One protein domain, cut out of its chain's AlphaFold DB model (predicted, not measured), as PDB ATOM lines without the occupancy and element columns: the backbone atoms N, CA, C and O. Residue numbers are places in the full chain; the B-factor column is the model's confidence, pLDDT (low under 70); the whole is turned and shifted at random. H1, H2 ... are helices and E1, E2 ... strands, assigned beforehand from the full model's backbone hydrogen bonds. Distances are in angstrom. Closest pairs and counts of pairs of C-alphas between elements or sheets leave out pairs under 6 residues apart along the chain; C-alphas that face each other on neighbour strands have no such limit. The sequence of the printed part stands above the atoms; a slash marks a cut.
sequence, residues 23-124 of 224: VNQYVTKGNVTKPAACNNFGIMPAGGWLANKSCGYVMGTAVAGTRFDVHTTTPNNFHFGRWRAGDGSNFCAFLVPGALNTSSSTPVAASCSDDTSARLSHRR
ATOM      1  N   VAL A  23     226.562 220.955 210.011       96.38
ATOM      2  CA  VAL A  23     227.559 220.308 209.157       96.38
ATOM      3  C   VAL A  23     227.063 220.260 207.719       96.38
ATOM      4  O   VAL A  23     225.871 220.408 207.444       96.38
ATOM      5  N   ASN A  24     227.981 220.031 206.785       97.81
ATOM      6  CA  ASN A  24     227.636 219.888 205.378       97.81
ATOM      7  C   ASN A  24     227.288 218.435 205.051       97.81
ATOM      8  O   ASN A  24     228.100 217.533 205.265       97.81
ATOM      9  N   GLN A  25     226.108 218.227 204.472       98.12
ATOM     10  CA  GLN A  25     225.742 216.986 203.806       98.12
ATOM     11  C   GLN A  25     226.070 217.065 202.316       98.12
ATOM     12  O   GLN A  25     225.751 218.052 201.649       98.12
ATOM     13  N   TYR A  26     226.642 215.986 201.789       98.44
ATOM     14  CA  TYR A  26     226.981 215.829 200.377       98.44
ATOM     15  C   TYR A  26     226.353 214.562 199.792       98.44
ATOM     16  O   TYR A  26     225.932 213.660 200.520       98.44
ATOM     17  N   VAL A  27     226.314 214.493 198.462       98.44
ATOM     18  CA  VAL A  27     225.998 213.266 197.716       98.44
ATOM     19  C   VAL A  27     227.278 212.462 197.515       98.44
ATOM     20  O   VAL A  27     228.317 213.028 197.172       98.44
ATOM     21  N   THR A  28     227.215 211.150 197.701       98.31
ATOM     22  CA  THR A  28     228.327 210.238 197.408       98.31
ATOM     23  C   THR A  28     228.377 209.923 195.912       98.31
ATOM     24  O   THR A  28     227.355 209.913 195.223       98.31
ATOM     25  N   LYS A  29     229.563 209.642 195.372       98.06
ATOM     26  CA  LYS A  29     229.745 209.277 193.958       98.06
ATOM     27  C   LYS A  29     230.408 207.912 193.804       98.06
ATOM     28  O   LYS A  29     231.079 207.437 194.714       98.06
ATOM     29  N   GLY A  30     230.195 207.298 192.641       96.56
ATOM     30  CA  GLY A  30     230.863 206.067 192.222       96.56
ATOM     31  C   GLY A  30     232.215 206.344 191.568       96.56
ATOM     32  O   GLY A  30     232.646 207.495 191.475       96.56
ATOM     33  N   ASN A  31     232.864 205.282 191.089       96.75
ATOM     34  CA  ASN A  31     234.186 205.326 190.454       96.75
ATOM     35  C   ASN A  31     235.237 206.056 191.306       96.75
ATOM     36  O   ASN A  31     235.985 206.906 190.824       96.75
ATOM     37  N   VAL A  32     235.264 205.747 192.602       97.38
ATOM     38  CA  VAL A  32     236.161 206.394 193.562       97.38
ATOM     39  C   VAL A  32     237.522 205.709 193.525       97.38
ATOM     40  O   VAL A  32     237.608 204.494 193.684       97.38
ATOM     41  N   THR A  33     238.599 206.469 193.345       96.88
ATOM     42  CA  THR A  33     239.963 205.931 193.432       96.88
ATOM     43  C   THR A  33     240.249 205.426 194.843       96.88
ATOM     44  O   THR A  33     239.989 206.127 195.824       96.88
ATOM     45  N   LYS A  34     240.802 204.216 194.967       95.56
ATOM     46  CA  LYS A  34     241.192 203.682 196.277       95.56
ATOM     47  C   LYS A  34     242.299 204.543 196.902       95.56
ATOM     48  O   LYS A  34     243.170 205.040 196.186       95.56
ATOM     49  N   PRO A  35     242.285 204.752 198.230       93.25
ATOM     50  CA  PRO A  35     243.226 205.660 198.871       93.25
ATOM     51  C   PRO A  35     244.649 205.086 198.861       93.25
ATOM     52  O   PRO A  35     244.976 204.200 199.654       93.25
ATOM     53  N   ALA A  36     245.516 205.653 198.018       92.00
ATOM     54  CA  ALA A  36     246.934 205.285 197.933       92.00
ATOM     55  C   ALA A  36     247.684 205.482 199.263       92.00
ATOM     56  O   ALA A  36     248.593 204.720 199.573       92.00
ATOM     57  N   ALA A  37     247.246 206.430 200.104       91.56
ATOM     58  CA  ALA A  37     247.760 206.618 201.467       91.56
ATOM     59  C   ALA A  37     247.611 205.368 202.359       91.56
ATOM     60  O   ALA A  37     248.298 205.243 203.368       91.56
ATOM     61  N   CYS A  38     246.732 204.437 201.981       91.00
ATOM     62  CA  CYS A  38     246.527 203.154 202.647       91.00
ATOM     63  C   CYS A  38     247.112 201.975 201.852       91.00
ATOM     64  O   CYS A  38     246.708 200.837 202.077       91.00
ATOM     65  N   ASN A  39     247.998 202.247 200.888       90.62
ATOM     66  CA  ASN A  39     248.601 201.266 199.984       90.62
ATOM     67  C   ASN A  39     247.567 200.430 199.198       90.62
ATOM     68  O   ASN A  39     247.774 199.248 198.926       90.62
ATOM     69  N   ASN A  40     246.428 201.048 198.862       91.25
ATOM     70  CA  ASN A  40     245.383 200.457 198.030       91.25
ATOM     71  C   ASN A  40     245.393 201.086 196.635       91.25
ATOM     72  O   ASN A  40     245.629 202.286 196.491       91.25
ATOM     73  N   PHE A  41     245.060 200.283 195.624       93.00
ATOM     74  CA  PHE A  41     245.098 200.677 194.215       93.00
ATOM     75  C   PHE A  41     243.859 200.186 193.465       93.00
ATOM     76  O   PHE A  41     243.251 199.183 193.847       93.00
ATOM     77  N   GLY A  42     243.511 200.888 192.388       94.94
ATOM     78  CA  GLY A  42     242.328 200.610 191.574       94.94
ATOM     79  C   GLY A  42     241.159 201.537 191.896       94.94
ATOM     80  O   GLY A  42     241.313 202.568 192.564       94.94
ATOM     81  N   ILE A  43     239.986 201.161 191.404       96.19
ATOM     82  CA  ILE A  43     238.752 201.940 191.469       96.19
ATOM     83  C   ILE A  43     237.705 201.185 192.291       96.19
ATOM     84  O   ILE A  43     237.671 199.960 192.353       96.19
ATOM     85  N   MET A  44     236.833 201.932 192.960       96.12
ATOM     86  CA  MET A  44     235.624 201.429 193.601       96.12
ATOM     87  C   MET A  44     234.420 201.910 192.778       96.12
ATOM     88  O   MET A  44     233.988 203.057 192.941       96.12
ATOM     89  N   PRO A  45     233.882 201.082 191.860       94.62
ATOM     90  CA  PRO A  45     232.836 201.523 190.939       94.62
ATOM     91  C   PRO A  45     231.546 201.933 191.654       94.62
ATOM     92  O   PRO A  45     230.970 202.973 191.343       94.62
ATOM     93  N   ALA A  46     231.126 201.154 192.656       95.31
ATOM     94  CA  ALA A  46     229.850 201.342 193.343       95.31
ATOM     95  C   ALA A  46     229.800 202.567 194.272       95.31
ATOM     96  O   ALA A  46     228.716 203.082 194.533       95.31
ATOM     97  N   GLY A  47     230.939 203.034 194.789       96.62
ATOM     98  CA  GLY A  47     230.985 204.087 195.803       96.62
ATOM     99  C   GLY A  47     232.309 204.130 196.557       96.62
ATOM    100  O   GLY A  47     233.260 203.450 196.185       96.62
ATOM    101  N   GLY A  48     232.381 204.915 197.630       97.38
ATOM    102  CA  GLY A  48     233.555 204.960 198.508       97.38
ATOM    103  C   GLY A  48     233.432 203.999 199.689       97.38
ATOM    104  O   GLY A  48     232.346 203.843 200.242       97.38
ATOM    105  N   TRP A  49     234.533 203.381 200.120       97.62
ATOM    106  CA  TRP A  49     234.524 202.572 201.342       97.62
ATOM    107  C   TRP A  49     234.184 203.409 202.576       97.62
ATOM    108  O   TRP A  49     234.740 204.488 202.794       97.62
ATOM    109  N   LEU A  50     233.298 202.853 203.396       98.38
ATOM    110  CA  LEU A  50     233.066 203.268 204.772       98.38
ATOM    111  C   LEU A  50     233.992 202.433 205.648       98.38
ATOM    112  O   LEU A  50     234.014 201.210 205.529       98.38
ATOM    113  N   ALA A  51     234.770 203.077 206.504       97.31
ATOM    114  CA  ALA A  51     235.778 202.440 207.332       97.31
ATOM    115  C   ALA A  51     235.668 202.880 208.789       97.31
ATOM    116  O   ALA A  51     235.154 203.954 209.108       97.31
ATOM    117  N   ASN A  52     236.194 202.051 209.684       96.44
ATOM    118  CA  ASN A  52     236.127 202.317 211.118       96.44
ATOM    119  C   ASN A  52     237.105 203.425 211.571       96.44
ATOM    120  O   ASN A  52     236.874 204.115 212.559       96.44
ATOM    121  N   LYS A  53     238.195 203.606 210.819       95.44
ATOM    122  CA  LYS A  53     239.184 204.687 210.932       95.44
ATOM    123  C   LYS A  53     239.878 204.896 209.584       95.44
ATOM    124  O   LYS A  53     239.732 204.069 208.681       95.44
ATOM    125  N   SER A  54     240.654 205.973 209.442       95.31
ATOM    126  CA  SER A  54     241.535 206.168 208.277       95.31
ATOM    127  C   SER A  54     242.416 204.932 208.065       95.31
ATOM    128  O   SER A  54     243.073 204.483 209.001       95.31
ATOM    129  N   CYS A  55     242.412 204.371 206.852       92.44
ATOM    130  CA  CYS A  55     243.114 203.123 206.516       92.44
ATOM    131  C   CYS A  55     242.764 201.908 207.406       92.44
ATOM    132  O   CYS A  55     243.573 200.996 207.560       92.44
ATOM    133  N   GLY A  56     241.572 201.906 208.011       93.12
ATOM    134  CA  GLY A  56     241.087 200.835 208.877       93.12
ATOM    135  C   GLY A  56     240.361 199.709 208.137       93.12
ATOM    136  O   GLY A  56     240.522 199.493 206.937       93.12
ATOM    137  N   TYR A  57     239.532 198.983 208.881       94.75
ATOM    138  CA  TYR A  57     238.659 197.948 208.342       94.75
ATOM    139  C   TYR A  57     237.507 198.580 207.566       94.75
ATOM    140  O   TYR A  57     236.863 199.511 208.054       94.75
ATOM    141  N   VAL A  58     237.209 198.020 206.395       95.62
ATOM    142  CA  VAL A  58     235.991 198.352 205.657       95.62
ATOM    143  C   VAL A  58     234.780 197.825 206.434       95.62
ATOM    144  O   VAL A  58     234.730 196.666 206.851       95.62
ATOM    145  N   MET A  59     233.813 198.708 206.642       97.25
ATOM    146  CA  MET A  59     232.540 198.480 207.325       97.25
ATOM    147  C   MET A  59     231.350 198.494 206.368       97.25
ATOM    148  O   MET A  59     230.245 198.142 206.764       97.25
ATOM    149  N   GLY A  60     231.573 198.918 205.128       97.81
ATOM    150  CA  GLY A  60     230.559 198.977 204.094       97.81
ATOM    151  C   GLY A  60     231.003 199.843 202.920       97.81
ATOM    152  O   GLY A  60     232.173 200.225 202.813       97.81
ATOM    153  N   THR A  61     230.059 200.190 202.054       98.31
ATOM    154  CA  THR A  61     230.282 201.110 200.933       98.31
ATOM    155  C   THR A  61     229.214 202.190 200.932       98.31
ATOM    156  O   THR A  61     228.018 201.908 200.921       98.31
ATOM    157  N   ALA A  62     229.648 203.443 200.868       98.19
ATOM    158  CA  ALA A  62     228.783 204.573 200.602       98.19
ATOM    159  C   ALA A  62     228.403 204.566 199.116       98.19
ATOM    160  O   ALA A  62     229.064 205.209 198.295       98.19
ATOM    161  N   VAL A  63     227.374 203.786 198.773       97.81
ATOM    162  CA  VAL A  63     226.904 203.593 197.391       97.81
ATOM    163  C   VAL A  63     226.600 204.944 196.747       97.81
ATOM    164  O   VAL A  63     226.054 205.833 197.402       97.81
ATOM    165  N   ALA A  64     226.982 205.121 195.485       98.00
ATOM    166  CA  ALA A  64     226.783 206.355 194.737       98.00
ATOM    167  C   ALA A  64     225.321 206.838 194.796       98.00
ATOM    168  O   ALA A  64     224.390 206.050 194.649       98.00
ATOM    169  N   GLY A  65     225.120 208.142 194.997       97.56
ATOM    170  CA  GLY A  65     223.795 208.758 195.117       97.56
ATOM    171  C   GLY A  65     223.237 208.810 196.545       97.56
ATOM    172  O   GLY A  65     222.288 209.556 196.792       97.56
ATOM    173  N   THR A  66     223.841 208.092 197.498       97.88
ATOM    174  CA  THR A  66     223.500 208.205 198.928       97.88
ATOM    175  C   THR A  66     224.039 209.509 199.532       97.88
ATOM    176  O   THR A  66     224.666 210.326 198.849       97.88
ATOM    177  N   ARG A  67     223.751 209.760 200.816       98.25
ATOM    178  CA  ARG A  67     224.138 211.002 201.499       98.25
ATOM    179  C   ARG A  67     225.185 210.757 202.573       98.25
ATOM    180  O   ARG A  67     225.221 209.694 203.191       98.25
ATOM    181  N   PHE A  68     226.017 211.766 202.810       98.44
ATOM    182  CA  PHE A  68     227.013 211.741 203.873       98.44
ATOM    183  C   PHE A  68     227.147 213.113 204.541       98.44
ATOM    184  O   PHE A  68     227.454 214.099 203.866       98.44
ATOM    185  N   ASP A  69     226.933 213.165 205.854       97.69
ATOM    186  CA  ASP A  69     227.070 214.363 206.689       97.69
ATOM    187  C   ASP A  69     228.507 214.429 207.219       97.69
ATOM    188  O   ASP A  69     228.910 213.522 207.939       97.69
ATOM    189  N   VAL A  70     229.285 215.468 206.910       97.88
ATOM    190  CA  VAL A  70     230.707 215.543 207.306       97.88
ATOM    191  C   VAL A  70     230.870 216.211 208.671       97.88
ATOM    192  O   VAL A  70     230.721 217.423 208.788       97.88
ATOM    193  N   HIS A  71     231.233 215.427 209.689       97.50
ATOM    194  CA  HIS A  71     231.525 215.905 211.047       97.50
ATOM    195  C   HIS A  71     232.932 216.499 211.147       97.50
ATOM    196  O   HIS A  71     233.097 217.645 211.556       97.50
ATOM    197  N   THR A  72     233.941 215.737 210.720       96.81
ATOM    198  CA  THR A  72     235.351 216.156 210.686       96.81
ATOM    199  C   THR A  72     236.046 215.610 209.441       96.81
ATOM    200  O   THR A  72     235.586 214.663 208.804       96.81
ATOM    201  N   THR A  73     237.163 216.227 209.055       97.06
ATOM    202  CA  THR A  73     238.013 215.762 207.947       97.06
ATOM    203  C   THR A  73     239.456 215.656 208.423       97.06
ATOM    204  O   THR A  73     239.963 216.567 209.072       97.06
ATOM    205  N   THR A  74     240.112 214.535 208.131       95.94
ATOM    206  CA  THR A  74     241.509 214.294 208.516       95.94
ATOM    207  C   THR A  74     242.485 214.977 207.549       95.94
ATOM    208  O   THR A  74     242.098 215.302 206.425       95.94
ATOM    209  N   PRO A  75     243.775 215.134 207.911       93.69
ATOM    210  CA  PRO A  75     244.784 215.690 207.003       93.69
ATOM    211  C   PRO A  75     244.942 214.921 205.680       93.69
ATOM    212  O   PRO A  75     245.232 215.522 204.652       93.69
ATOM    213  N   ASN A  76     244.681 213.608 205.680       93.00
ATOM    214  CA  ASN A  76     244.696 212.767 204.474       93.00
ATOM    215  C   ASN A  76     243.346 212.761 203.733       93.00
ATOM    216  O   ASN A  76     243.097 211.881 202.911       93.00
ATOM    217  N   ASN A  77     242.472 213.725 204.035       95.62
ATOM    218  CA  ASN A  77     241.171 213.950 203.408       95.62
ATOM    219  C   ASN A  77     240.150 212.809 203.589       95.62
ATOM    220  O   ASN A  77     239.281 212.605 202.744       95.62
ATOM    221  N   PHE A  78     240.246 212.046 204.684       97.88
ATOM    222  CA  PHE A  78     239.169 211.135 205.085       97.88
ATOM    223  C   PHE A  78     238.106 211.927 205.834       97.88
ATOM    224  O   PHE A  78     238.443 212.727 206.706       97.88
ATOM    225  N   HIS A  79     236.836 211.668 205.546       98.00
ATOM    226  CA  HIS A  79     235.725 212.380 206.171       98.00
ATOM    227  C   HIS A  79     235.069 211.487 207.216       98.00
ATOM    228  O   HIS A  79     234.490 210.465 206.862       98.00
ATOM    229  N   PHE A  80     235.138 211.852 208.491       98.50
ATOM    230  CA  PHE A  80     234.312 211.206 209.505       98.50
ATOM    231  C   PHE A  80     232.941 211.869 209.541       98.50
ATOM    232  O   PHE A  80     232.828 213.095 209.461       98.50
ATOM    233  N   GLY A  81     231.891 211.068 209.659       98.31
ATOM    234  CA  GLY A  81     230.540 211.587 209.574       98.31
ATOM    235  C   GLY A  81     229.476 210.515 209.444       98.31
ATOM    236  O   GLY A  81     229.773 209.332 209.590       98.31
ATOM    237  N   ARG A  82     228.229 210.926 209.195       98.38
ATOM    238  CA  ARG A  82     227.083 210.012 209.101       98.38
ATOM    239  C   ARG A  82     226.786 209.680 207.652       98.38
ATOM    240  O   ARG A  82     226.370 210.552 206.894       98.38
ATOM    241  N   TRP A  83     226.911 208.411 207.295       98.38
ATOM    242  CA  TRP A  83     226.356 207.897 206.054       98.38
ATOM    243  C   TRP A  83     224.849 207.670 206.193       98.38
ATOM    244  O   TRP A  83     224.382 207.238 207.246       98.38
ATOM    245  N   ARG A  84     224.086 207.958 205.136       97.56
ATOM    246  CA  ARG A  84     222.633 207.768 205.075       97.56
ATOM    247  C   ARG A  84     222.268 207.102 203.752       97.56
ATOM    248  O   ARG A  84     222.378 207.727 202.695       97.56
ATOM    249  N   ALA A  85     221.794 205.864 203.830       95.06
ATOM    250  CA  ALA A  85     221.453 205.048 202.667       95.06
ATOM    251  C   ALA A  85     220.168 205.508 201.953       95.06
ATOM    252  O   ALA A  85     220.022 205.311 200.753       95.06
ATOM    253  N   GLY A  86     219.246 206.155 202.675       92.19
ATOM    254  CA  GLY A  86     217.938 206.582 202.154       92.19
ATOM    255  C   GLY A  86     216.798 205.587 202.411       92.19
ATOM    256  O   GLY A  86     215.639 205.954 202.259       92.19
ATOM    257  N   ASP A  87     217.103 204.380 202.888       91.06
ATOM    258  CA  ASP A  87     216.139 203.339 203.291       91.06
ATOM    259  C   ASP A  87     215.880 203.305 204.817       91.06
ATOM    260  O   ASP A  87     215.308 202.352 205.351       91.06
ATOM    261  N   GLY A  88     216.354 204.334 205.527       92.56
ATOM    262  CA  GLY A  88     216.384 204.419 206.988       92.56
ATOM    263  C   GLY A  88     217.721 204.008 207.615       92.56
ATOM    264  O   GLY A  88     218.041 204.496 208.698       92.56
ATOM    265  N   SER A  89     218.547 203.212 206.928       95.25
ATOM    266  CA  SER A  89     219.867 202.799 207.422       95.25
ATOM    267  C   SER A  89     220.833 203.985 207.415       95.25
ATOM    268  O   SER A  89     220.958 204.711 206.419       95.25
ATOM    269  N   ASN A  90     221.492 204.234 208.547       96.94
ATOM    270  CA  ASN A  90     222.422 205.345 208.692       96.94
ATOM    271  C   ASN A  90     223.388 205.152 209.866       96.94
ATOM    272  O   ASN A  90     222.956 205.016 210.999       96.94
ATOM    273  N   PHE A  91     224.694 205.250 209.649       98.19
ATOM    274  CA  PHE A  91     225.678 205.085 210.724       98.19
ATOM    275  C   PHE A  91     226.883 206.004 210.548       98.19
ATOM    276  O   PHE A  91     227.107 206.562 209.471       98.19
ATOM    277  N   CYS A  92     227.650 206.196 211.622       98.38
ATOM    278  CA  CYS A  92     228.852 207.025 211.591       98.38
ATOM    279  C   CYS A  92     230.054 206.224 211.068       98.38
ATOM    280  O   CYS A  92     230.303 205.112 211.500       98.38
ATOM    281  N   ALA A  93     230.848 206.764 210.159       98.38
ATOM    282  CA  ALA A  93     232.060 206.094 209.695       98.38
ATOM    283  C   ALA A  93     233.043 207.095 209.102       98.38
ATOM    284  O   ALA A  93     232.709 208.258 208.880       98.38
ATOM    285  N   PHE A  94     234.260 206.633 208.830       98.50
ATOM    286  CA  PHE A  94     235.192 207.338 207.965       98.50
ATOM    287  C   PHE A  94     234.912 206.971 206.513       98.50
ATOM    288  O   PHE A  94     234.958 205.804 206.139       98.50
ATOM    289  N   LEU A  95     234.662 207.971 205.684       98.62
ATOM    290  CA  LEU A  95     234.558 207.836 204.245       98.62
ATOM    291  C   LEU A  95     235.902 208.170 203.593       98.62
ATOM    292  O   LEU A  95     236.559 209.155 203.946       98.62
ATOM    293  N   VAL A  96     236.302 207.334 202.636       98.00
ATOM    294  CA  VAL A  96     237.542 207.513 201.872       98.00
ATOM    295  C   VAL A  96     237.572 208.835 201.082       98.00
ATOM    296  O   VAL A  96     236.522 209.326 200.650       98.00
ATOM    297  N   PRO A  97     238.774 209.396 200.839       97.50
ATOM    298  CA  PRO A  97     238.944 210.614 200.057       97.50
ATOM    299  C   PRO A  97     238.300 210.531 198.677       97.50
ATOM    300  O   PRO A  97     238.323 209.495 198.013       97.50
ATOM    301  N   GLY A  98     237.756 211.658 198.223       97.00
ATOM    302  CA  GLY A  98     237.223 211.780 196.870       97.00
ATOM    303  C   GLY A  98     235.911 211.035 196.632       97.00
ATOM    304  O   GLY A  98     235.465 211.015 195.494       97.00
ATOM    305  N   ALA A  99     235.262 210.466 197.653       98.06
ATOM    306  CA  ALA A  99     233.961 209.807 197.508       98.06
ATOM    307  C   ALA A  99     232.756 210.765 197.521       98.06
ATOM    308  O   ALA A  99     231.637 210.346 197.232       98.06
ATOM    309  N   LEU A 100     232.965 212.043 197.847       98.31
ATOM    310  CA  LEU A 100     231.911 213.057 197.903       98.31
ATOM    311  C   LEU A 100     231.874 213.898 196.624       98.31
ATOM    312  O   LEU A 100     232.910 214.257 196.058       98.31
ATOM    313  N   ASN A 101     230.666 214.245 196.182       97.44
ATOM    314  CA  ASN A 101     230.443 215.338 195.249       97.44
ATOM    315  C   ASN A 101     230.370 216.654 196.036       97.44
ATOM    316  O   ASN A 101     229.357 216.954 196.664       97.44
ATOM    317  N   THR A 102     231.445 217.436 195.987       95.81
ATOM    318  CA  THR A 102     231.595 218.690 196.740       95.81
ATOM    319  C   THR A 102     231.115 219.931 195.986       95.81
ATOM    320  O   THR A 102     231.241 221.034 196.504       95.81
ATOM    321  N   SER A 103     230.549 219.779 194.782       96.25
ATOM    322  CA  SER A 103     230.020 220.913 193.998       96.25
ATOM    323  C   SER A 103     228.798 221.584 194.635       96.25
ATOM    324  O   SER A 103     228.512 222.743 194.347       96.25
ATOM    325  N   SER A 104     228.090 220.874 195.514       93.12
ATOM    326  CA  SER A 104     226.940 221.381 196.260       93.12
ATOM    327  C   SER A 104     226.838 220.685 197.615       93.12
ATOM    328  O   SER A 104     227.063 219.474 197.689       93.12
ATOM    329  N   SER A 105     226.425 221.413 198.652       96.44
ATOM    330  CA  SER A 105     226.112 220.853 199.967       96.44
ATOM    331  C   SER A 105     224.756 221.327 200.480       96.44
ATOM    332  O   SER A 105     224.179 222.301 199.993       96.44
ATOM    333  N   THR A 106     224.240 220.626 201.485       96.69
ATOM    334  CA  THR A 106     223.076 221.056 202.262       96.69
ATOM    335  C   THR A 106     223.459 221.107 203.740       96.69
ATOM    336  O   THR A 106     223.979 220.109 204.247       96.69
ATOM    337  N   PRO A 107     223.230 222.225 204.451       96.75
ATOM    338  CA  PRO A 107     223.437 222.283 205.893       96.75
ATOM    339  C   PRO A 107     222.468 221.350 206.630       96.75
ATOM    340  O   PRO A 107     221.261 221.386 206.390       96.75
ATOM    341  N   VAL A 108     222.986 220.537 207.546       96.31
ATOM    342  CA  VAL A 108     222.209 219.643 208.420       96.31
ATOM    343  C   VAL A 108     222.767 219.690 209.841       96.31
ATOM    344  O   VAL A 108     223.910 220.087 210.044       96.31
ATOM    345  N   ALA A 109     221.991 219.278 210.839       94.44
ATOM    346  CA  ALA A 109     222.493 219.173 212.207       94.44
ATOM    347  C   ALA A 109     223.583 218.087 212.324       94.44
ATOM    348  O   ALA A 109     223.413 216.975 211.812       94.44
ATOM    349  N   ALA A 110     224.678 218.391 213.027       91.31
ATOM    350  CA  ALA A 110     225.702 217.411 213.377       91.31
ATOM    351  C   ALA A 110     225.071 216.238 214.141       91.31
ATOM    352  O   ALA A 110     224.315 216.430 215.094       91.31
ATOM    353  N   SER A 111     225.366 215.015 213.703       89.19
ATOM    354  CA  SER A 111     224.750 213.794 214.244       89.19
ATOM    355  C   SER A 111     225.753 212.691 214.589       89.19
ATOM    356  O   SER A 111     225.353 211.611 215.026       89.19
ATOM    357  N   CYS A 112     227.047 212.946 214.395       96.00
ATOM    358  CA  CYS A 112     228.141 212.133 214.915       96.00
ATOM    359  C   CYS A 112     228.919 212.958 215.947       96.00
ATOM    360  O   CYS A 112     228.755 214.172 216.027       96.00
ATOM    361  N   SER A 113     229.733 212.290 216.757       94.94
ATOM    362  CA  SER A 113     230.558 212.922 217.787       94.94
ATOM    363  C   SER A 113     231.976 212.368 217.759       94.94
ATOM    364  O   SER A 113     232.209 211.263 217.255       94.94
ATOM    365  N   ASP A 114     232.907 213.103 218.358       94.75
ATOM    366  CA  ASP A 114     234.289 212.648 218.513       94.75
ATOM    367  C   ASP A 114     234.360 211.368 219.362       94.75
ATOM    368  O   ASP A 114     235.106 210.454 219.021       94.75
ATOM    369  N   ASP A 115     233.489 211.222 220.368       95.12
ATOM    370  CA  ASP A 115     233.339 209.980 221.143       95.12
ATOM    371  C   ASP A 115     232.928 208.792 220.264       95.12
ATOM    372  O   ASP A 115     233.420 207.672 220.427       95.12
ATOM    373  N   THR A 116     232.038 209.028 219.292       95.44
ATOM    374  CA  THR A 116     231.648 207.992 218.327       95.44
ATOM    375  C   THR A 116     232.837 207.599 217.456       95.44
ATOM    376  O   THR A 116     233.054 206.407 217.244       95.44
ATOM    377  N   SER A 117     233.631 208.571 216.992       96.19
ATOM    378  CA  SER A 117     234.863 208.319 216.231       96.19
ATOM    379  C   SER A 117     235.886 207.525 217.052       96.19
ATOM    380  O   SER A 117     236.435 206.534 216.568       96.19
ATOM    381  N   ALA A 118     236.115 207.920 218.307       95.25
ATOM    382  CA  ALA A 118     237.054 207.258 219.208       95.25
ATOM    383  C   ALA A 118     236.651 205.799 219.457       95.25
ATOM    384  O   ALA A 118     237.461 204.893 219.261       95.25
ATOM    385  N   ARG A 119     235.374 205.548 219.779       94.44
ATOM    386  CA  ARG A 119     234.851 204.188 219.949       94.44
ATOM    387  C   ARG A 119     234.993 203.366 218.669       94.44
ATOM    388  O   ARG A 119     235.485 202.242 218.724       94.44
ATOM    389  N   LEU A 120     234.592 203.912 217.521       94.56
ATOM    390  CA  LEU A 120     234.616 203.203 216.236       94.56
ATOM    391  C   LEU A 120     236.030 202.788 215.800       94.56
ATOM    392  O   LEU A 120     236.200 201.788 215.098       94.56
ATOM    393  N   SER A 121     237.053 203.519 216.244       93.88
ATOM    394  CA  SER A 121     238.447 203.216 215.918       93.88
ATOM    395  C   SER A 121     238.897 201.818 216.375       93.88
ATOM    396  O   SER A 121     239.781 201.238 215.733       93.88
ATOM    397  N   HIS A 122     238.240 201.259 217.399       93.69
ATOM    398  CA  HIS A 122     238.470 199.915 217.922       93.69
ATOM    399  C   HIS A 122     237.655 198.872 217.165       93.69
ATOM    400  O   HIS A 122     236.437 198.996 217.003       93.69
ATOM    401  N   ARG A 123     238.306 197.788 216.739       93.62
ATOM    402  CA  ARG A 123     237.656 196.802 215.865       93.62
ATOM    403  C   ARG A 123     236.506 196.042 216.539       93.62
ATOM    404  O   ARG A 123     235.560 195.640 215.863       93.62
ATOM    405  N   ARG A 124     236.517 195.907 217.873       95.19
ATOM    406  CA  ARG A 124     235.411 195.260 218.609       95.19
ATOM    407  C   ARG A 124     234.141 196.089 218.691       95.19
ATOM    408  O   ARG A 124     233.087 195.536 219.001       95.19
TER     409      ARG A 124
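Overview. This is residues 23 to 124 of the 224 residues of an uncharacterized protein of Kribbella antibiotica (UniProt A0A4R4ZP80). One antiparallel sheet of seven strands curls and folds back on itself into a small, partly open barrel, with E3 and E2 facing E5, E4, E1 and E7 across the hinge strand E6. The short helix H1 packs on the sheet at E6, and a long loop, residues 29 to 46, links E1 to E2. The 102 printed residues hold seven named strands followed by one named helix, with sheet order E3 - E2 - E6 - E5 - E4 - E1 - E7 and a mostly strand class. The whole is compact, with a radius of gyration of the C-alphas of 12.3 A, and rounded, spanning 34 by 31 by 26 A.

Arrangement. E1, residues 23 to 28, is the antiparallel neighbour of E7, residues 100 to 109, with N 25 and O 106 at 2.9 A. E7 is an edge strand and bends by 110 degrees at residue 103. E1 is also the antiparallel neighbour of E4, residues 67 to 73, with N 26 and O 68 at 2.9 A. E2, residues 47 to 51, and E3, residues 58 to 63, form a hairpin, with N 50 and O 60 at 2.9 A; E3 is the other edge strand. The closest C-alphas of E1 and E3, those of Thr 28 and Ala 62, are 6.5 A apart. E4 makes a hairpin with E5, residues 79 to 84, with N 71 and O 80 at 2.8 A. E5 makes another with E6, residues 90 to 95, with N 93 and O 81 at 2.8 A. E4, E5 and E6 are a meander, each strand the antiparallel neighbour of the one before. E6 is also the antiparallel neighbour of E2, with N 51 and O 94 at 2.8 A. H1, residues 114 to 120, is on the sheet at a height of 9.0 A, only just over E6 and E5 with 3 C-alphas falling on each, and runs across the strands at 75 degrees to E5 on the local plane. Every O i to N i+4 pair in H1 is within hydrogen-bond range.

Along the chain. E1 begins at C-alpha 23 (227.559, 220.308, 209.157) and is 15.5 A long. E2 measures 12.6 A, E3 13.4 A, E4 16.0 A, E5 13.9 A and E6 13.2 A. E7, 18.2 A, ends at C-alpha 109 (222.493, 219.173, 212.207). H1, 9.7 A, ends at C-alpha 120 (234.616, 203.203, 216.236).

Size, cuts and confidence. The C-alphas farthest apart, of Ser 103 and Arg 124, are 36.0 A apart. The printed part has no cut. The link from E1 to E2 is long, with 18 residues. Mean pLDDT of the printed part is 96.0, and no printed residue is under 70.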